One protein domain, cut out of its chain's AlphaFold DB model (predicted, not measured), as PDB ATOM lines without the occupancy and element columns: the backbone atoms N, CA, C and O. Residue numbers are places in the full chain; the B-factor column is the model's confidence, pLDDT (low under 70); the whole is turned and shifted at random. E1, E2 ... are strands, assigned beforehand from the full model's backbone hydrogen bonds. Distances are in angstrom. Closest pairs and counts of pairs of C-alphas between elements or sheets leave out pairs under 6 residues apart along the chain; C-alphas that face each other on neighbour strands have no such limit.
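This is residues 859 to 885 and 936 to 1013 of the 1078 residues of the protein "uncharacterized protein LOC108129197" of Drosophila bipectinata (UniProt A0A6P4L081). One seven-stranded sheet is curled like part of a barrel and folded back on itself, so that the leaf E1, E2, E3 faces the leaf E5, E6, E7, with E4 as the hinge between them. The barrel is not closed: E1 and E7 are the two edge strands, and the long loop of residues 947 to 961, between E3 and E4, passes beyond one end of the curled sheet, its C-alphas 13 to 19 A from the mean of all C-alphas. The printed part has 105 residues with no named helix and seven named strands, E1 to E7 along the chain and in the same order across the sheet, all antiparallel. The class is all strand; the whole is compact, with a radius of gyration of the C-alphas of 13.8 A and spans of 42 by 33 by 22 A.

Start at Ala 859 and go on to C-alpha 868 at (158.127, 143.909, 111.018), where E1 begins, residues 868 to 872, 12.8 A long. E2 follows at residues 877 to 883, 18.9 A. Beyond the cut, find C-alpha 938 at (168.986, 153.345, 115.560); from there E3 runs over residues 938 to 946, 25.1 A. E4 is residues 962 to 968, 20.1 A, and E5 is residues 975 to 982, 23.5 A. The two longest strands by residues come last: E6, residues 988 to 998, 30.1 A, and E7, residues 1001 to 1011, 30.7 A, ending at C-alpha 1011 at (171.526, 135.854, 132.498).

Begin at the edge strand E1, which makes a hairpin with E2; look for N 870 and O 879, 2.9 A apart. E2 and E3 are antiparallel at 156 degrees, with N 880 and O 943 at 2.8 A. The pairing of E3 is staggered: residues 940 to 946 pair with E2, and residues 938 to 940 pair with E4, where N 940 and O 966 are 2.8 A apart. In the hairpin of E4 and E5, N 979 and O 965 are 2.7 A apart. The hairpin of E5 and E6 has N 978 and O 991 at 3.0 A, and that of E6 and E7 has N 994 and O 1005 at 2.8 A. E3 to E7 form a meander, each strand the antiparallel neighbour of the one before. Among the pairs that are apart are E1 and E5, and E2 and E6.

The C-alphas farthest apart, those of Ala 859 and Asn 984, are 44.4 A apart. The sheet is twisted, its C-alphas up to 12.9 A off its best plane. Residues 886 to 935 are not printed, and C-alphas 885 and 936 lie 13.2 A apart across that cut. The link from E3 to E4 is long, with 15 residues. The mean pLDDT of the printed part is 73.9; 33 residues are under 70, among them 859 to 863 and 948 to 958.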
ATOM      1  N   ALA A 859     169.563 136.203  96.467       49.06
ATOM      2  CA  ALA A 859     170.802 135.527  96.831       49.06
ATOM      3  C   ALA A 859     171.057 135.579  98.347       49.06
ATOM      4  O   ALA A 859     171.199 136.667  98.909       49.06
ATOM      5  N   ASP A 860     171.132 134.401  98.979       51.09
ATOM      6  CA  ASP A 860     171.075 134.249 100.436       51.09
ATOM      7  C   ASP A 860     171.983 135.231 101.185       51.09
ATOM      8  O   ASP A 860     173.213 135.258 101.040       51.09
ATOM      9  N   GLY A 861     171.360 136.055 102.027       53.94
ATOM     10  CA  GLY A 861     172.060 137.119 102.732       53.94
ATOM     11  C   GLY A 861     172.256 138.405 101.937       53.94
ATOM     12  O   GLY A 861     173.255 139.107 102.169       53.94
ATOM     13  N   THR A 862     171.294 138.759 101.078       57.69
ATOM     14  CA  THR A 862     170.910 140.166 100.904       57.69
ATOM     15  C   THR A 862     170.407 140.746 102.236       57.69
ATOM     16  O   THR A 862     169.831 140.022 103.053       57.69
ATOM     17  N   PRO A 863     170.649 142.039 102.499       64.75
ATOM     18  CA  PRO A 863     170.200 142.691 103.725       64.75
ATOM     19  C   PRO A 863     168.685 142.954 103.714       64.75
ATOM     20  O   PRO A 863     168.198 143.600 102.791       64.75
ATOM     21  N   CYS A 864     167.965 142.516 104.753       73.69
ATOM     22  CA  CYS A 864     166.529 142.783 104.900       73.69
ATOM     23  C   CYS A 864     166.181 144.055 105.687       73.69
ATOM     24  O   CYS A 864     167.038 144.633 106.374       73.69
ATOM     25  N   ASP A 865     164.914 144.476 105.576       75.19
ATOM     26  CA  ASP A 865     164.305 145.445 106.493       75.19
ATOM     27  C   ASP A 865     164.100 144.790 107.872       75.19
ATOM     28  O   ASP A 865     163.875 143.589 107.996       75.19
ATOM     29  N   LEU A 866     164.217 145.595 108.924       77.12
ATOM     30  CA  LEU A 866     164.009 145.207 110.318       77.12
ATOM     31  C   LEU A 866     162.590 145.525 110.807       77.12
ATOM     32  O   LEU A 866     162.165 145.000 111.837       77.12
ATOM     33  N   ASN A 867     161.869 146.393 110.097       82.06
ATOM     34  CA  ASN A 867     160.526 146.827 110.462       82.06
ATOM     35  C   ASN A 867     159.512 145.717 110.166       82.06
ATOM     36  O   ASN A 867     159.192 145.445 109.013       82.06
ATOM     37  N   GLY A 868     158.987 145.074 111.207       82.44
ATOM     38  CA  GLY A 868     158.127 143.909 111.018       82.44
ATOM     39  C   GLY A 868     157.731 143.201 112.306       82.44
ATOM     40  O   GLY A 868     157.987 143.674 113.416       82.44
ATOM     41  N   SER A 869     157.086 142.049 112.137       83.38
ATOM     42  CA  SER A 869     156.664 141.158 113.215       83.38
ATOM     43  C   SER A 869     157.448 139.852 113.114       83.38
ATOM     44  O   SER A 869     157.348 139.146 112.113       83.38
ATOM     45  N   TRP A 870     158.258 139.560 114.129       82.62
ATOM     46  CA  TRP A 870     159.285 138.523 114.097       82.62
ATOM     47  C   TRP A 870     158.967 137.416 115.098       82.62
ATOM     48  O   TRP A 870     159.032 137.629 116.308       82.62
ATOM     49  N   GLU A 871     158.619 136.223 114.625       81.44
ATOM     50  CA  GLU A 871     158.286 135.102 115.511       81.44
ATOM     51  C   GLU A 871     159.539 134.312 115.906       81.44
ATOM     52  O   GLU A 871     160.258 133.789 115.056       81.44
ATOM     53  N   SER A 872     159.795 134.207 117.213       80.31
ATOM     54  CA  SER A 872     160.852 133.372 117.781       80.31
ATOM     55  C   SER A 872     160.280 131.989 118.128       80.31
ATOM     56  O   SER A 872     159.653 131.834 119.181       80.31
ATOM     57  N   PRO A 873     160.495 130.946 117.298       70.88
ATOM     58  CA  PRO A 873     159.949 129.608 117.549       70.88
ATOM     59  C   PRO A 873     160.570 128.931 118.781       70.88
ATOM     60  O   PRO A 873     159.998 127.976 119.302       70.88
ATOM     61  N   VAL A 874     161.734 129.421 119.227       70.44
ATOM     62  CA  VAL A 874     162.487 128.947 120.399       70.44
ATOM     63  C   VAL A 874     161.883 129.460 121.711       70.44
ATOM     64  O   VAL A 874     162.020 128.803 122.737       70.44
ATOM     65  N   LEU A 875     161.222 130.623 121.676       70.81
ATOM     66  CA  LEU A 875     160.690 131.310 122.857       70.81
ATOM     67  C   LEU A 875     159.160 131.415 122.884       70.81
ATOM     68  O   LEU A 875     158.616 131.883 123.876       70.81
ATOM     69  N   GLY A 876     158.462 131.045 121.805       73.88
ATOM     70  CA  GLY A 876     157.001 131.168 121.725       73.88
ATOM     71  C   GLY A 876     156.499 132.615 121.736       73.88
ATOM     72  O   GLY A 876     155.371 132.870 122.152       73.88
ATOM     73  N   VAL A 877     157.321 133.573 121.290       79.31
ATOM     74  CA  VAL A 877     156.964 135.000 121.271       79.31
ATOM     75  C   VAL A 877     157.118 135.637 119.896       79.31
ATOM     76  O   VAL A 877     158.038 135.331 119.134       79.31
ATOM     77  N   ARG A 878     156.218 136.573 119.606       83.31
ATOM     78  CA  ARG A 878     156.192 137.450 118.437       83.31
ATOM     79  C   ARG A 878     156.724 138.825 118.841       83.31
ATOM     80  O   ARG A 878     156.135 139.517 119.667       83.31
ATOM     81  N   ILE A 879     157.851 139.216 118.260       86.44
ATOM     82  CA  ILE A 879     158.585 140.449 118.546       86.44
ATOM     83  C   ILE A 879     158.293 141.444 117.421       86.44
ATOM     84  O   ILE A 879     158.806 141.310 116.312       86.44
ATOM     85  N   ASN A 880     157.473 142.455 117.682       85.25
ATOM     86  CA  ASN A 880     157.244 143.539 116.731       85.25
ATOM     87  C   ASN A 880     158.373 144.565 116.871       85.25
ATOM     88  O   ASN A 880     158.499 145.204 117.920       85.25
ATOM     89  N   ILE A 881     159.173 144.728 115.819       86.56
ATOM     90  CA  ILE A 881     160.266 145.700 115.740       86.56
ATOM     91  C   ILE A 881     159.810 146.868 114.866       86.56
ATOM     92  O   ILE A 881     159.405 146.678 113.719       86.56
ATOM     93  N   LYS A 882     159.907 148.085 115.403       82.69
ATOM     94  CA  LYS A 882     159.758 149.338 114.657       82.69
ATOM     95  C   LYS A 882     160.992 150.203 114.887       82.69
ATOM     96  O   LYS A 882     161.228 150.683 115.997       82.69
ATOM     97  N   SER A 883     161.785 150.406 113.844       76.31
ATOM     98  CA  SER A 883     162.894 151.359 113.865       76.31
ATOM     99  C   SER A 883     162.328 152.766 114.010       76.31
ATOM    100  O   SER A 883     161.466 153.150 113.220       76.31
ATOM    101  N   THR A 884     162.810 153.569 114.961       63.81
ATOM    102  CA  THR A 884     162.411 154.984 115.022       63.81
ATOM    103  C   THR A 884     163.198 155.795 113.991       63.81
ATOM    104  O   THR A 884     164.032 156.634 114.343       63.81
ATOM    105  N   LEU A 885     162.941 155.552 112.700       57.38
ATOM    106  CA  LEU A 885     163.136 156.619 111.727       57.38
ATOM    107  C   LEU A 885     162.207 157.772 112.113       57.38
ATOM    108  O   LEU A 885     161.070 157.563 112.533       57.38
ATOM    109  N   THR A 936     175.911 155.880 116.777       53.44
ATOM    110  CA  THR A 936     174.867 155.516 117.732       53.44
ATOM    111  C   THR A 936     173.799 154.756 116.949       53.44
ATOM    112  O   THR A 936     173.195 155.314 116.036       53.44
ATOM    113  N   GLY A 937     173.607 153.471 117.250       62.25
ATOM    114  CA  GLY A 937     172.633 152.645 116.535       62.25
ATOM    115  C   GLY A 937     171.211 153.205 116.635       62.25
ATOM    116  O   GLY A 937     170.850 153.782 117.661       62.25
ATOM    117  N   ILE A 938     170.410 153.002 115.585       72.62
ATOM    118  CA  ILE A 938     168.986 153.345 115.560       72.62
ATOM    119  C   ILE A 938     168.319 152.632 116.743       72.62
ATOM    120  O   ILE A 938     168.384 151.396 116.796       72.62
ATOM    121  N   PRO A 939     167.694 153.356 117.689       76.69
ATOM    122  CA  PRO A 939     166.922 152.718 118.737       76.69
ATOM    123  C   PRO A 939     165.682 152.062 118.120       76.69
ATOM    124  O   PRO A 939     164.968 152.638 117.297       76.69
ATOM    125  N   LEU A 940     165.451 150.814 118.508       82.44
ATOM    126  CA  LEU A 940     164.324 150.012 118.062       82.44
ATOM    127  C   LEU A 940     163.228 150.092 119.121       82.44
ATOM    128  O   LEU A 940     163.436 149.696 120.271       82.44
ATOM    129  N   ASN A 941     162.052 150.569 118.721       82.81
ATOM    130  CA  ASN A 941     160.842 150.394 119.505       82.81
ATOM    131  C   ASN A 941     160.398 148.932 119.352       82.81
ATOM    132  O   ASN A 941     160.180 148.454 118.236       82.81
ATOM    133  N   ILE A 942     160.331 148.212 120.469       86.06
ATOM    134  CA  ILE A 942     160.072 146.773 120.512       86.06
ATOM    135  C   ILE A 942     158.861 146.534 121.399       86.06
ATOM    136  O   ILE A 942     158.844 146.948 122.557       86.06
ATOM    137  N   SER A 943     157.886 145.804 120.872       82.50
ATOM    138  CA  SER A 943     156.817 145.203 121.673       82.50
ATOM    139  C   SER A 943     156.812 143.699 121.452       82.50
ATOM    140  O   SER A 943     157.074 143.231 120.344       82.50
ATOM    141  N   VAL A 944     156.534 142.941 122.507       83.75
ATOM    142  CA  VAL A 944     156.506 141.477 122.464       83.75
ATOM    143  C   VAL A 944     155.101 141.000 122.802       83.75
ATOM    144  O   VAL A 944     154.434 141.556 123.670       83.75
ATOM    145  N   GLN A 945     154.650 139.994 122.066       81.00
ATOM    146  CA  GLN A 945     153.367 139.321 122.211       81.00
ATOM    147  C   GLN A 945     153.631 137.821 122.330       81.00
ATOM    148  O   GLN A 945     154.576 137.309 121.728       81.00
ATOM    149  N   GLU A 946     152.802 137.101 123.072       76.88
ATOM    150  CA  GLU A 946     152.851 135.640 123.078       76.88
ATOM    151  C   GLU A 946     152.316 135.090 121.745       76.88
ATOM    152  O   GLU A 946     151.385 135.657 121.161       76.88
ATOM    153  N   THR A 947     152.891 134.003 121.223       71.06
ATOM    154  CA  THR A 947     152.292 133.314 120.069       71.06
ATOM    155  C   THR A 947     151.068 132.528 120.518       71.06
ATOM    156  O   THR A 947     151.129 131.828 121.522       71.06
ATOM    157  N   VAL A 948     149.978 132.590 119.752       61.81
ATOM    158  CA  VAL A 948     148.772 131.780 119.986       61.81
ATOM    159  C   VAL A 948     148.809 130.546 119.064       61.81
ATOM    160  O   VAL A 948     148.986 130.724 117.857       61.81
ATOM    161  N   PRO A 949     148.623 129.310 119.573       57.47
ATOM    162  CA  PRO A 949     148.412 128.956 120.978       57.47
ATOM    163  C   PRO A 949     149.681 129.138 121.840       57.47
ATOM    164  O   PRO A 949     150.777 128.867 121.337       57.47
ATOM    165  N   PRO A 950     149.525 129.541 123.121       58.09
ATOM    166  CA  PRO A 950     150.602 129.618 124.108       58.09
ATOM    167  C   PRO A 950     151.531 128.405 124.101       58.09
ATOM    168  O   PRO A 950     151.084 127.257 124.002       58.09
ATOM    169  N   ARG A 951     152.834 128.655 124.250       59.66
ATOM    170  CA  ARG A 951     153.848 127.610 124.435       59.66
ATOM    171  C   ARG A 951     154.431 127.733 125.832       59.66
ATOM    172  O   ARG A 951     154.981 128.774 126.167       59.66
ATOM    173  N   ALA A 952     154.362 126.657 126.611       52.44
ATOM    174  CA  ALA A 952     154.945 126.610 127.948       52.44
ATOM    175  C   ALA A 952     156.475 126.799 127.890       52.44
ATOM    176  O   ALA A 952     157.220 125.872 127.563       52.44
ATOM    177  N   HIS A 953     156.930 128.015 128.198       56.25
ATOM    178  CA  HIS A 953     158.332 128.414 128.241       56.25
ATOM    179  C   HIS A 953     158.594 129.229 129.520       56.25
ATOM    180  O   HIS A 953     158.512 130.456 129.495       56.25
ATOM    181  N   GLU A 954     159.007 128.550 130.598       55.50
ATOM    182  CA  GLU A 954     159.309 129.080 131.956       55.50
ATOM    183  C   GLU A 954     160.331 130.250 132.015       55.50
ATOM    184  O   GLU A 954     160.698 130.739 133.081       55.50
ATOM    185  N   LEU A 955     160.871 130.672 130.868       58.88
ATOM    186  CA  LEU A 955     161.845 131.756 130.733       58.88
ATOM    187  C   LEU A 955     161.205 133.131 130.503       58.88
ATOM    188  O   LEU A 955     161.896 134.134 130.677       58.88
ATOM    189  N   LEU A 956     159.936 133.191 130.079       64.50
ATOM    190  CA  LEU A 956     159.221 134.432 129.737       64.50
ATOM    191  C   LEU A 956     157.823 134.502 130.370       64.50
ATOM    192  O   LEU A 956     156.914 135.121 129.814       64.50
ATOM    193  N   ASP A 957     157.668 133.912 131.557       63.19
ATOM    194  CA  ASP A 957     156.457 134.053 132.362       63.19
ATOM    195  C   ASP A 957     156.097 135.540 132.544       63.19
ATOM    196  O   ASP A 957     156.949 136.381 132.857       63.19
ATOM    197  N   ASN A 958     154.812 135.833 132.330       67.94
ATOM    198  CA  ASN A 958     154.177 137.146 132.423       67.94
ATOM    199  C   ASN A 958     154.895 138.272 131.643       67.94
ATOM    200  O   ASN A 958     155.581 139.124 132.211       67.94
ATOM    201  N   ILE A 959     154.688 138.318 130.319       71.31
ATOM    202  CA  ILE A 959     155.317 139.270 129.374       71.31
ATOM    203  C   ILE A 959     155.181 140.751 129.804       71.31
ATOM    204  O   ILE A 959     156.047 141.561 129.470       71.31
ATOM    205  N   THR A 960     154.157 141.125 130.583       69.56
ATOM    206  CA  THR A 960     153.993 142.489 131.130       69.56
ATOM    207  C   THR A 960     155.119 142.923 132.065       69.56
ATOM    208  O   THR A 960     155.400 144.115 132.172       69.56
ATOM    209  N   ASP A 961     155.777 141.970 132.726       78.50
ATOM    210  CA  ASP A 961     156.822 142.237 133.718       78.50
ATOM    211  C   ASP A 961     158.186 142.489 133.065       78.50
ATOM    212  O   ASP A 961     159.187 142.684 133.756       78.50
ATOM    213  N   TRP A 962     158.245 142.489 131.732       79.38
ATOM    214  CA  TRP A 962     159.463 142.630 130.952       79.38
ATOM    215  C   TRP A 962     159.558 144.000 130.283       79.38
ATOM    216  O   TRP A 962     158.677 144.452 129.555       79.38
ATOM    217  N   ARG A 963     160.699 144.658 130.485       81.56
ATOM    218  CA  ARG A 963     161.091 145.871 129.773       81.56
ATOM    219  C   ARG A 963     161.939 145.510 128.558       81.56
ATOM    220  O   ARG A 963     163.025 144.945 128.691       81.56
ATOM    221  N   PHE A 964     161.464 145.907 127.384       85.31
ATOM    222  CA  PHE A 964     162.120 145.690 126.097       85.31
ATOM    223  C   PHE A 964     162.876 146.947 125.649       85.31
ATOM    224  O   PHE A 964     162.377 148.065 125.791       85.31
ATOM    225  N   SER A 965     164.080 146.786 125.098       84.88
ATOM    226  CA  SER A 965     164.776 147.845 124.349       84.88
ATOM    227  C   SER A 965     165.822 147.249 123.410       84.88
ATOM    228  O   SER A 965     166.348 146.168 123.676       84.88
ATOM    229  N   GLY A 966     166.152 147.918 122.308       85.38
ATOM    230  CA  GLY A 966     167.121 147.386 121.355       85.38
ATOM    231  C   GLY A 966     167.641 148.426 120.381       85.38
ATOM    232  O   GLY A 966     167.181 149.565 120.360       85.38
ATOM    233  N   HIS A 967     168.642 148.024 119.610       82.81
ATOM    234  CA  HIS A 967     169.415 148.892 118.734       82.81
ATOM    235  C   HIS A 967     169.834 148.125 117.476       82.81
ATOM    236  O   HIS A 967     170.272 146.975 117.570       82.81
ATOM    237  N   ALA A 968     169.773 148.776 116.318       82.06
ATOM    238  CA  ALA A 968     170.385 148.302 115.076       82.06
ATOM    239  C   ALA A 968     171.444 149.299 114.597       82.06
ATOM    240  O   ALA A 968     171.299 150.505 114.793       82.06
ATOM    241  N   LEU A 969     172.514 148.836 113.949       71.31
ATOM    242  CA  LEU A 969     173.386 149.766 113.220       71.31
ATOM    243  C   LEU A 969     172.679 150.289 111.957       71.31
ATOM    244  O   LEU A 969     171.816 149.614 111.409       71.31
ATOM    245  N   MET A 970     173.070 151.482 111.496       60.09
ATOM    246  CA  MET A 970     172.467 152.272 110.395       60.09
ATOM    247  C   MET A 970     172.539 151.633 108.982       60.09
ATOM    248  O   MET A 970     172.509 152.339 107.977       60.09
ATOM    249  N   ILE A 971     172.674 150.311 108.880       61.38
ATOM    250  CA  ILE A 971     172.758 149.556 107.627       61.38
ATOM    251  C   ILE A 971     171.675 148.471 107.620       61.38
ATOM    252  O   ILE A 971     171.510 147.748 108.604       61.38
ATOM    253  N   GLN A 972     170.955 148.329 106.504       61.75
ATOM    254  CA  GLN A 972     170.072 147.177 106.286       61.75
ATOM    255  C   GLN A 972     170.893 145.886 106.439       61.75
ATOM    256  O   GLN A 972     172.071 145.851 106.070       61.75
ATOM    257  N   GLY A 973     170.310 144.827 107.010       64.12
ATOM    258  CA  GLY A 973     171.055 143.597 107.330       64.12
ATOM    259  C   GLY A 973     172.208 143.758 108.333       64.12
ATOM    260  O   GLY A 973     173.032 142.852 108.481       64.12
ATOM    261  N   GLY A 974     172.299 144.903 109.014       69.88
ATOM    262  CA  GLY A 974     173.287 145.156 110.056       69.88
ATOM    263  C   GLY A 974     173.069 144.311 111.312       69.88
ATOM    264  O   GLY A 974     172.034 143.654 111.461       69.88
ATOM    265  N   PRO A 975     174.036 144.327 112.246       79.06
ATOM    266  CA  PRO A 975     173.864 143.670 113.526       79.06
ATOM    267  C   PRO A 975     172.768 144.361 114.349       79.06
ATOM    268  O   PRO A 975     172.771 145.582 114.539       79.06
ATOM    269  N   VAL A 976     171.856 143.538 114.853       85.94
ATOM    270  CA  VAL A 976     170.747 143.876 115.742       85.94
ATOM    271  C   VAL A 976     171.108 143.398 117.140       85.94
ATOM    272  O   VAL A 976     171.566 142.268 117.316       85.94
ATOM    273  N   SER A 977     170.863 144.227 118.150       85.69
ATOM    274  CA  SER A 977     170.892 143.793 119.544       85.69
ATOM    275  C   SER A 977     169.589 144.169 120.230       85.69
ATOM    276  O   SER A 977     169.224 145.343 120.281       85.69
ATOM    277  N   LEU A 978     168.893 143.167 120.758       87.00
ATOM    278  CA  LEU A 978     167.682 143.340 121.557       87.00
ATOM    279  C   LEU A 978     168.018 142.997 123.015       87.00
ATOM    280  O   LEU A 978     168.912 142.193 123.294       87.00
ATOM    281  N   SER A 979     167.325 143.620 123.956       84.75
ATOM    282  CA  SER A 979     167.518 143.417 125.388       84.75
ATOM    283  C   SER A 979     166.180 143.416 126.113       84.75
ATOM    284  O   SER A 979     165.270 144.184 125.795       84.75
ATOM    285  N   PHE A 980     166.091 142.511 127.075       84.94
ATOM    286  CA  PHE A 980     164.884 142.082 127.756       84.94
ATOM    287  C   PHE A 980     165.242 142.085 129.232       84.94
ATOM    288  O   PHE A 980     166.139 141.353 129.637       84.94
ATOM    289  N   ARG A 981     164.613 142.925 130.045       81.06
ATOM    290  CA  ARG A 981     164.886 142.967 131.483       81.06
ATOM    291  C   ARG A 981     163.590 142.777 132.240       81.06
ATOM    292  O   ARG A 981     162.692 143.602 132.099       81.06
ATOM    293  N   GLN A 982     163.515 141.735 133.056       81.88
ATOM    294  CA  GLN A 982     162.392 141.564 133.962       81.88
ATOM    295  C   GLN A 982     162.443 142.645 135.064       81.88
ATOM    296  O   GLN A 982     163.510 143.178 135.396       81.88
ATOM    297  N   MET A 983     161.272 143.056 135.548       77.19
ATOM    298  CA  MET A 983     161.103 144.191 136.465       77.19
ATOM    299  C   MET A 983     160.970 143.745 137.927       77.19
ATOM    300  O   MET A 983     161.464 144.434 138.817       77.19
ATOM    301  N   ASN A 984     160.314 142.605 138.166       70.06
ATOM    302  CA  ASN A 984     160.123 141.982 139.481       70.06
ATOM    303  C   ASN A 984     161.225 140.959 139.807       70.06
ATOM    304  O   ASN A 984     161.774 140.962 140.907       70.06
ATOM    305  N   SER A 985     161.595 140.125 138.837       69.19
ATOM    306  CA  SER A 985     162.835 139.353 138.856       69.19
ATOM    307  C   SER A 985     163.975 140.188 138.272       69.19
ATOM    308  O   SER A 985     163.771 141.157 137.546       69.19
ATOM    309  N   SER A 986     165.205 139.821 138.607       68.75
ATOM    310  CA  SER A 986     166.404 140.537 138.185       68.75
ATOM    311  C   SER A 986     167.008 139.992 136.871       68.75
ATOM    312  O   SER A 986     168.055 140.460 136.427       68.75
ATOM    313  N   LEU A 987     166.332 139.025 136.235       75.75
ATOM    314  CA  LEU A 987     166.695 138.357 134.980       75.75
ATOM    315  C   LEU A 987     166.823 139.327 133.789       75.75
ATOM    316  O   LEU A 987     165.973 140.193 133.566       75.75
ATOM    317  N   ILE A 988     167.881 139.141 132.995       80.56
ATOM    318  CA  ILE A 988     168.163 139.894 131.771       80.56
ATOM    319  C   ILE A 988     168.399 138.918 130.612       80.56
ATOM    320  O   ILE A 988     169.348 138.137 130.616       80.56
ATOM    321  N   GLY A 989     167.549 138.987 129.594       83.25
ATOM    322  CA  GLY A 989     167.800 138.412 128.280       83.25
ATOM    323  C   GLY A 989     168.521 139.409 127.371       83.25
ATOM    324  O   GLY A 989     168.158 140.586 127.291       83.25
ATOM    325  N   HIS A 990     169.508 138.933 126.627       83.38
ATOM    326  CA  HIS A 990     170.122 139.645 125.516       83.38
ATOM    327  C   HIS A 990     170.031 138.802 124.245       83.38
ATOM    328  O   HIS A 990     170.261 137.597 124.260       83.38
ATOM    329  N   PHE A 991     169.726 139.458 123.131       85.56
ATOM    330  CA  PHE A 991     169.825 138.884 121.796       85.56
ATOM    331  C   PHE A 991     170.860 139.664 120.988       85.56
ATOM    332  O   PHE A 991     170.892 140.900 121.035       85.56
ATOM    333  N   VAL A 992     171.687 138.952 120.222       85.56
ATOM    334  CA  VAL A 992     172.614 139.537 119.244       85.56
ATOM    335  C   VAL A 992     172.513 138.751 117.941       85.56
ATOM    336  O   VAL A 992     172.788 137.554 117.903       85.56
ATOM    337  N   GLY A 993     172.146 139.436 116.860       85.00
ATOM    338  CA  GLY A 993     171.922 138.831 115.549       85.00
ATOM    339  C   GLY A 993     172.098 139.812 114.394       85.00
ATOM    340  O   GLY A 993     172.685 140.874 114.568       85.00
ATOM    341  N   TYR A 994     171.601 139.456 113.213       83.31
ATOM    342  CA  TYR A 994     171.574 140.277 111.997       83.31
ATOM    343  C   TYR A 994     170.412 139.847 111.083       83.31
ATOM    344  O   TYR A 994     169.942 138.714 111.180       83.31
ATOM    345  N   CYS A 995     169.973 140.723 110.173       82.88
ATOM    346  CA  CYS A 995     168.910 140.424 109.199       82.88
ATOM    347  C   CYS A 995     169.490 139.877 107.875       82.88
ATOM    348  O   CYS A 995     170.448 140.444 107.343       82.88
ATOM    349  N   ARG A 996     168.909 138.806 107.321       78.62
ATOM    350  CA  ARG A 996     169.128 138.318 105.946       78.62
ATOM    351  C   ARG A 996     167.806 137.937 105.273       78.62
ATOM    352  O   ARG A 996     166.991 137.254 105.888       78.62
ATOM    353  N   THR A 997     167.625 138.292 104.005       75.38
ATOM    354  CA  THR A 997     166.622 137.622 103.163       75.38
ATOM    355  C   THR A 997     167.164 136.258 102.737       75.38
ATOM    356  O   THR A 997     168.323 136.156 102.318       75.38
ATOM    357  N   CYS A 998     166.313 135.238 102.824       66.25
ATOM    358  CA  CYS A 998     166.531 133.878 102.339       66.25
ATOM    359  C   CYS A 998     165.233 133.406 101.662       66.25
ATOM    360  O   CYS A 998     164.178 133.410 102.291       66.25
ATOM    361  N   GLY A 999     165.272 133.041 100.374       58.78
ATOM    362  CA  GLY A 999     164.096 132.511  99.657       58.78
ATOM    363  C   GLY A 999     162.845 133.411  99.691       58.78
ATOM    364  O   GLY A 999     161.746 132.929  99.938       58.78
ATOM    365  N   CYS A1000     163.020 134.724  99.498       66.62
ATOM    366  CA  CYS A1000     161.993 135.778  99.614       66.62
ATOM    367  C   CYS A1000     161.400 135.983 101.023       66.62
ATOM    368  O   CYS A1000     160.488 136.794 101.176       66.62
ATOM    369  N   VAL A1001     161.927 135.309 102.049       70.69
ATOM    370  CA  VAL A1001     161.563 135.524 103.453       70.69
ATOM    371  C   VAL A1001     162.682 136.294 104.146       70.69
ATOM    372  O   VAL A1001     163.843 135.884 104.133       70.69
ATOM    373  N   ASP A1002     162.333 137.410 104.772       78.62
ATOM    374  CA  ASP A1002     163.254 138.155 105.623       78.62
ATOM    375  C   ASP A1002     163.379 137.449 106.982       78.62
ATOM    376  O   ASP A1002     162.385 137.047 107.589       78.62
ATOM    377  N   THR A1003     164.613 137.242 107.447       76.69
ATOM    378  CA  THR A1003     164.932 136.410 108.619       76.69
ATOM    379  C   THR A1003     166.005 137.060 109.493       76.69
ATOM    380  O   THR A1003     166.988 137.608 108.990       76.69
ATOM    381  N   ILE A1004     165.850 136.993 110.818       81.88
ATOM    382  CA  ILE A1004     166.869 137.454 111.773       81.88
ATOM    383  C   ILE A1004     167.581 136.238 112.374       81.88
ATOM    384  O   ILE A1004     166.982 135.449 113.102       81.88
ATOM    385  N   PHE A1005     168.883 136.120 112.110       78.50
ATOM    386  CA  PHE A1005     169.749 135.079 112.671       78.50
ATOM    387  C   PHE A1005     170.569 135.639 113.832       78.50
ATOM    388  O   PHE A1005     171.204 136.681 113.687       78.50
ATOM    389  N   GLY A1006     170.615 134.945 114.969       82.19
ATOM    390  CA  GLY A1006     171.395 135.372 116.131       82.19
ATOM    391  C   GLY A1006     171.303 134.419 117.317       82.19
ATOM    392  O   GLY A1006     170.621 133.397 117.246       82.19
ATOM    393  N   SER A1007     171.987 134.764 118.406       78.12
ATOM    394  CA  SER A1007     171.987 134.011 119.663       78.12
ATOM    395  C   SER A1007     171.251 134.755 120.778       78.12
ATOM    396  O   SER A1007     171.252 135.987 120.839       78.12
ATOM    397  N   TRP A1008     170.635 133.979 121.671       79.69
ATOM    398  CA  TRP A1008     170.004 134.443 122.904       79.69
ATOM    399  C   TRP A1008     170.873 134.061 124.102       79.69
ATOM    400  O   TRP A1008     171.251 132.898 124.234       79.69
ATOM    401  N   THR A1009     171.148 135.009 124.996       79.06
ATOM    402  CA  THR A1009     171.790 134.767 126.295       79.06
ATOM    403  C   THR A1009     170.878 135.282 127.407       79.06
ATOM    404  O   THR A1009     170.570 136.470 127.477       79.06
ATOM    405  N   PHE A1010     170.397 134.379 128.263       77.81
ATOM    406  CA  PHE A1010     169.574 134.720 129.426       77.81
ATOM    407  C   PHE A1010     170.423 134.615 130.687       77.81
ATOM    408  O   PHE A1010     170.757 133.516 131.128       77.81
ATOM    409  N   CYS A1011     170.753 135.761 131.271       70.56
ATOM    410  CA  CYS A1011     171.526 135.854 132.498       70.56
ATOM    411  C   CYS A1011     170.620 136.364 133.621       70.56
ATOM    412  O   CYS A1011     170.108 137.483 133.565       70.56
ATOM    413  N   ARG A1012     170.477 135.591 134.703       66.44
ATOM    414  CA  ARG A1012     170.206 136.214 136.012       66.44
ATOM    415  C   ARG A1012     171.396 137.147 136.319       66.44
ATOM    416  O   ARG A1012     172.471 136.923 135.760       66.44
ATOM    417  N   PRO A1013     171.269 138.191 137.156       59.25
ATOM    418  CA  PRO A1013     172.423 138.995 137.519       59.25
ATOM    419  C   PRO A1013     173.259 138.144 138.460       59.25
ATOM    420  O   PRO A1013     172.980 138.027 139.656       59.25
TER     421      PRO A1013